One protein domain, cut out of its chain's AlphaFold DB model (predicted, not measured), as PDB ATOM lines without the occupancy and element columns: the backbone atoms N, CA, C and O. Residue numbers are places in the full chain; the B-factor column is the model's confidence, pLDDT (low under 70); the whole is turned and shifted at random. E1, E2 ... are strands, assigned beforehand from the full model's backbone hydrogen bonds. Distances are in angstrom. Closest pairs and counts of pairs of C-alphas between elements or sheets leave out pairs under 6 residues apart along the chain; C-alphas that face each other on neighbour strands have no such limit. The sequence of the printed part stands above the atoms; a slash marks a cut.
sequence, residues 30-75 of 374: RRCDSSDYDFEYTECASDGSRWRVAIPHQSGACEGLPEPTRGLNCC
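What this domain is: This is residues 30 to 75 of the 374 residues of an uncharacterized protein of Ancylostoma duodenale (UniProt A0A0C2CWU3). Little of this domain is regular: a thin rod is built round one hairpin of two strands, E1 and E2, with a long unnamed stretch, residues 57 to 75, folding back along it. Residues 69 to 70 of that stretch pair antiparallel with residues 51 to 52 of E2. The printed part has 46 residues, of which 11 are in named elements, E1 then E2, and the class is all strand. It is loose, with a radius of gyration of the C-alphas of 12.2 A and spans of 37 by 14 by 13 A.

How they stand to each other: E1, residues 37 to 41, and E2, residues 51 to 56, form an antiparallel hairpin at 152 degrees between directions. C-alphas 37 and 56 face each other at 4.0 A. N 38 and O 55, 2.9 A, and N 53 and O 40, 2.8 A, are within hydrogen-bond range.

Where its parts are: E1 begins at C-alpha 37 (200.275, 214.722, 154.071) and measures 13.2 A. E2 measures 15.8 A and ends at C-alpha 56 (202.192, 216.532, 151.125).

The domain as a whole: The C-alphas of Arg 30 and Cys 75, the two farthest apart, are 37.5 A apart. The printed part has no cut, and the link from E1 to E2 is short. The pLDDT is under 70 at residues 42 to 49, 58 to 61 and 70 to 75.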
ATOM      1  N   ARG A  30     205.771 205.287 145.955       77.81
ATOM      2  CA  ARG A  30     205.114 204.966 147.215       77.81
ATOM      3  C   ARG A  30     203.771 205.689 147.206       77.81
ATOM      4  O   ARG A  30     203.718 206.884 146.923       77.81
ATOM      5  N   ARG A  31     202.687 204.968 147.493       79.44
ATOM      6  CA  ARG A  31     201.368 205.588 147.641       79.44
ATOM      7  C   ARG A  31     201.340 206.371 148.951       79.44
ATOM      8  O   ARG A  31     201.861 205.868 149.945       79.44
ATOM      9  N   CYS A  32     200.785 207.579 148.941       78.88
ATOM     10  CA  CYS A  32     200.711 208.396 150.151       78.88
ATOM     11  C   CYS A  32     199.856 207.698 151.219       78.88
ATOM     12  O   CYS A  32     198.738 207.270 150.927       78.88
ATOM     13  N   ASP A  33     200.374 207.613 152.442       82.19
ATOM     14  CA  ASP A  33     199.611 207.243 153.637       82.19
ATOM     15  C   ASP A  33     199.295 208.502 154.463       82.19
ATOM     16  O   ASP A  33     199.849 209.576 154.230       82.19
ATOM     17  N   SER A  34     198.400 208.376 155.437       78.62
ATOM     18  CA  SER A  34     197.913 209.441 156.318       78.62
ATOM     19  C   SER A  34     199.003 210.197 157.092       78.62
ATOM     20  O   SER A  34     198.734 211.286 157.588       78.62
ATOM     21  N   SER A  35     200.224 209.661 157.180       77.81
ATOM     22  CA  SER A  35     201.388 210.329 157.773       77.81
ATOM     23  C   SER A  35     202.178 211.215 156.802       77.81
ATOM     24  O   SER A  35     203.061 211.940 157.248       77.81
ATOM     25  N   ASP A  36     201.930 211.118 155.492       72.75
ATOM     26  CA  ASP A  36     202.745 211.758 154.447       72.75
ATOM     27  C   ASP A  36     202.173 213.122 153.985       72.75
ATOM     28  O   ASP A  36     202.804 213.836 153.195       72.75
ATOM     29  N   TYR A  37     200.974 213.493 154.450       78.88
ATOM     30  CA  TYR A  37     200.275 214.722 154.071       78.88
ATOM     31  C   TYR A  37     199.389 215.261 155.199       78.88
ATOM     32  O   TYR A  37     198.827 214.500 155.980       78.88
ATOM     33  N   ASP A  38     199.193 216.577 155.217       76.94
ATOM     34  CA  ASP A  38     198.205 217.252 156.061       76.94
ATOM     35  C   ASP A  38     197.047 217.777 155.215       76.94
ATOM     36  O   ASP A  38     197.170 217.961 154.007       76.94
ATOM     37  N   PHE A  39     195.898 218.035 155.836       78.25
ATOM     38  CA  PHE A  39     194.789 218.693 155.153       78.25
ATOM     39  C   PHE A  39     194.774 220.186 155.455       78.25
ATOM     40  O   PHE A  39     194.682 220.584 156.614       78.25
ATOM     41  N   GLU A  40     194.739 220.998 154.405       72.50
ATOM     42  CA  GLU A  40     194.509 222.438 154.495       72.50
ATOM     43  C   GLU A  40     193.253 222.844 153.726       72.50
ATOM     44  O   GLU A  40     192.675 222.058 152.971       72.50
ATOM     45  N   TYR A  41     192.804 224.080 153.937       71.44
ATOM     46  CA  TYR A  41     191.662 224.643 153.230       71.44
ATOM     47  C   TYR A  41     192.107 225.729 152.256       71.44
ATOM     48  O   TYR A  41     192.963 226.544 152.592       71.44
ATOM     49  N   THR A  42     191.497 225.772 151.071       69.88
ATOM     50  CA  THR A  42     191.704 226.870 150.118       69.88
ATOM     51  C   THR A  42     191.131 228.181 150.648       69.88
ATOM     52  O   THR A  42     190.282 228.194 151.547       69.88
ATOM     53  N   GLU A  43     191.538 229.284 150.021       64.12
ATOM     54  CA  GLU A  43     190.835 230.560 150.145       64.12
ATOM     55  C   GLU A  43     189.344 230.400 149.818       64.12
ATOM     56  O   GLU A  43     188.929 229.493 149.082       64.12
ATOM     57  N   CYS A  44     188.539 231.274 150.414       61.16
ATOM     58  CA  CYS A  44     187.099 231.288 150.226       61.16
ATOM     59  C   CYS A  44     186.761 231.791 148.829       61.16
ATOM     60  O   CYS A  44     187.154 232.892 148.445       61.16
ATOM     61  N   ALA A  45     185.990 231.002 148.092       61.38
ATOM     62  CA  ALA A  45     185.318 231.494 146.910       61.38
ATOM     63  C   ALA A  45     184.246 232.519 147.314       61.38
ATOM     64  O   ALA A  45     183.760 232.546 148.448       61.38
ATOM     65  N   SER A  46     183.864 233.370 146.365       52.69
ATOM     66  CA  SER A  46     182.853 234.416 146.557       52.69
ATOM     67  C   SER A  46     181.467 233.878 146.935       52.69
ATOM     68  O   SER A  46     180.641 234.625 147.441       52.69
ATOM     69  N   ASP A  47     181.205 232.585 146.723       60.50
ATOM     70  CA  ASP A  47     179.987 231.882 147.149       60.50
ATOM     71  C   ASP A  47     180.081 231.308 148.580       60.50
ATOM     72  O   ASP A  47     179.217 230.540 149.007       60.50
ATOM     73  N   GLY A  48     181.145 231.647 149.318       60.50
ATOM     74  CA  GLY A  48     181.404 231.166 150.674       60.50
ATOM     75  C   GLY A  48     181.875 229.712 150.741       60.50
ATOM     76  O   GLY A  48     182.069 229.195 151.844       60.50
ATOM     77  N   SER A  49     182.073 229.043 149.601       67.31
ATOM     78  CA  SER A  49     182.617 227.690 149.556       67.31
ATOM     79  C   SER A  49     184.147 227.704 149.620       67.31
ATOM     80  O   SER A  49     184.815 228.618 149.138       67.31
ATOM     81  N   ARG A  50     184.727 226.671 150.229       77.88
ATOM     82  CA  ARG A  50     186.171 226.408 150.195       77.88
ATOM     83  C   ARG A  50     186.413 224.915 150.060       77.88
ATOM     84  O   ARG A  50     185.522 224.115 150.341       77.88
ATOM     85  N   TRP A  51     187.611 224.525 149.649       77.12
ATOM     86  CA  TRP A  51     187.982 223.127 149.438       77.12
ATOM     87  C   TRP A  51     188.961 222.670 150.506       77.12
ATOM     88  O   TRP A  51     189.868 223.411 150.859       77.12
ATOM     89  N   ARG A  52     188.788 221.447 151.007       80.19
ATOM     90  CA  ARG A  52     189.768 220.752 151.842       80.19
ATOM     91  C   ARG A  52     190.695 219.962 150.925       80.19
ATOM     92  O   ARG A  52     190.230 219.070 150.218       80.19
ATOM     93  N   VAL A  53     191.980 220.288 150.933       83.44
ATOM     94  CA  VAL A  53     193.002 219.751 150.028       83.44
ATOM     95  C   VAL A  53     194.090 219.065 150.849       83.44
ATOM     96  O   VAL A  53     194.507 219.588 151.879       83.44
ATOM     97  N   ALA A  54     194.544 217.891 150.409       77.38
ATOM     98  CA  ALA A  54     195.693 217.213 151.001       77.38
ATOM     99  C   ALA A  54     197.003 217.821 150.472       77.38
ATOM    100  O   ALA A  54     197.237 217.842 149.261       77.38
ATOM    101  N   ILE A  55     197.854 218.304 151.375       80.19
ATOM    102  CA  ILE A  55     199.157 218.903 151.091       80.19
ATOM    103  C   ILE A  55     200.256 217.961 151.600       80.19
ATOM    104  O   ILE A  55     200.341 217.718 152.804       80.19
ATOM    105  N   PRO A  56     201.118 217.427 150.717       73.69
ATOM    106  CA  PRO A  56     202.192 216.532 151.125       73.69
ATOM    107  C   PRO A  56     203.273 217.295 151.896       73.69
ATOM    108  O   PRO A  56     203.644 218.414 151.529       73.69
ATOM    109  N   HIS A  57     203.857 216.672 152.921       74.25
ATOM    110  CA  HIS A  57     204.969 217.278 153.672       74.25
ATOM    111  C   HIS A  57     206.198 217.537 152.794       74.25
ATOM    112  O   HIS A  57     206.953 218.485 153.045       74.25
ATOM    113  N   GLN A  58     206.380 216.718 151.756       69.88
ATOM    114  CA  GLN A  58     207.456 216.828 150.780       69.88
ATOM    115  C   GLN A  58     206.916 216.593 149.361       69.88
ATOM    116  O   GLN A  58     206.351 215.544 149.050       69.88
ATOM    117  N   SER A  59     207.079 217.594 148.492       67.00
ATOM    118  CA  SER A  59     206.573 217.554 147.116       67.00
ATOM    119  C   SER A  59     207.249 216.437 146.311       67.00
ATOM    120  O   SER A  59     208.476 216.367 146.270       67.00
ATOM    121  N   GLY A  60     206.454 215.558 145.692       67.44
ATOM    122  CA  GLY A  60     206.941 214.428 144.887       67.44
ATOM    123  C   GLY A  60     207.419 213.200 145.674       67.44
ATOM    124  O   GLY A  60     207.956 212.281 145.065       67.44
ATOM    125  N   ALA A  61     207.240 213.159 147.002       68.19
ATOM    126  CA  ALA A  61     207.667 212.022 147.830       68.19
ATOM    127  C   ALA A  61     206.740 210.792 147.737       68.19
ATOM    128  O   ALA A  61     207.179 209.669 147.985       68.19
ATOM    129  N   CYS A  62     205.466 210.993 147.389       75.31
ATOM    130  CA  CYS A  62     204.474 209.933 147.240       75.31
ATOM    131  C   CYS A  62     203.424 210.298 146.177       75.31
ATOM    132  O   CYS A  62     203.213 211.475 145.873       75.31
ATOM    133  N   GLU A  63     202.767 209.286 145.608       78.75
ATOM    134  CA  GLU A  63     201.697 209.445 144.617       78.75
ATOM    135  C   GLU A  63     200.323 209.059 145.190       78.75
ATOM    136  O   GLU A  63     200.209 208.246 146.107       78.75
ATOM    137  N   GLY A  64     199.252 209.622 144.623       78.31
ATOM    138  CA  GLY A  64     197.878 209.285 145.009       78.31
ATOM    139  C   GLY A  64     197.372 210.004 146.261       78.31
ATOM    140  O   GLY A  64     196.741 209.369 147.104       78.31
ATOM    141  N   LEU A  65     197.627 211.312 146.373       78.12
ATOM    142  CA  LEU A  65     196.993 212.157 147.389       78.12
ATOM    143  C   LEU A  65     195.456 212.071 147.305       78.12
ATOM    144  O   LEU A  65     194.916 211.957 146.199       78.12
ATOM    145  N   PRO A  66     194.747 212.159 148.446       82.75
ATOM    146  CA  PRO A  66     193.290 212.232 148.466       82.75
ATOM    147  C   PRO A  66     192.752 213.353 147.574       82.75
ATOM    148  O   PRO A  66     193.313 214.452 147.533       82.75
ATOM    149  N   GLU A  67     191.639 213.094 146.888       74.19
ATOM    150  CA  GLU A  67     190.982 214.125 146.087       74.19
ATOM    151  C   GLU A  67     190.452 215.262 146.982       74.19
ATOM    152  O   GLU A  67     189.964 215.002 148.087       74.19
ATOM    153  N   PRO A  68     190.521 216.526 146.522       78.19
ATOM    154  CA  PRO A  68     189.935 217.649 147.235       78.19
ATOM    155  C   PRO A  68     188.443 217.443 147.481       78.19
ATOM    156  O   PRO A  68     187.663 217.238 146.551       78.19
ATOM    157  N   THR A  69     188.028 217.559 148.734       76.75
ATOM    158  CA  THR A  69     186.614 217.490 149.119       76.75
ATOM    159  C   THR A  69     186.090 218.883 149.426       76.75
ATOM    160  O   THR A  69     186.839 219.734 149.909       76.75
ATOM    161  N   ARG A  70     184.796 219.131 149.202       69.62
ATOM    162  CA  ARG A  70     184.167 220.397 149.607       69.62
ATOM    163  C   ARG A  70     184.325 220.586 151.123       69.62
ATOM    164  O   ARG A  70     183.986 219.694 151.897       69.62
ATOM    165  N   GLY A  71     184.902 221.712 151.529       60.66
ATOM    166  CA  GLY A  71     185.109 222.097 152.923       60.66
ATOM    167  C   GLY A  71     183.895 222.809 153.523       60.66
ATOM    168  O   GLY A  71     182.936 223.126 152.820       60.66
ATOM    169  N   LEU A  72     183.944 223.063 154.833       58.72
ATOM    170  CA  LEU A  72     182.917 223.829 155.549       58.72
ATOM    171  C   LEU A  72     182.873 225.271 155.027       58.72
ATOM    172  O   LEU A  72     183.928 225.854 154.762       58.72
ATOM    173  N   ASN A  73     181.662 225.818 154.866       55.12
ATOM    174  CA  ASN A  73     181.449 227.176 154.363       55.12
ATOM    175  C   ASN A  73     182.157 228.200 155.262       55.12
ATOM    176  O   ASN A  73     182.177 228.057 156.481       55.12
ATOM    177  N   CYS A  74     182.697 229.259 154.663       56.97
ATOM    178  CA  CYS A  74     183.520 230.274 155.327       56.97
ATOM    179  C   CYS A  74     182.804 231.111 156.400       56.97
ATOM    180  O   CYS A  74     183.427 231.948 157.049       56.97
ATOM    181  N   CYS A  75     181.521 230.856 156.631       53.81
ATOM    182  CA  CYS A  75     180.702 231.459 157.677       53.81
ATOM    183  C   CYS A  75     181.012 230.915 159.091       53.81
ATOM    184  O   CYS A  75     180.173 231.007 159.979       53.81
TER     185      CYS A  75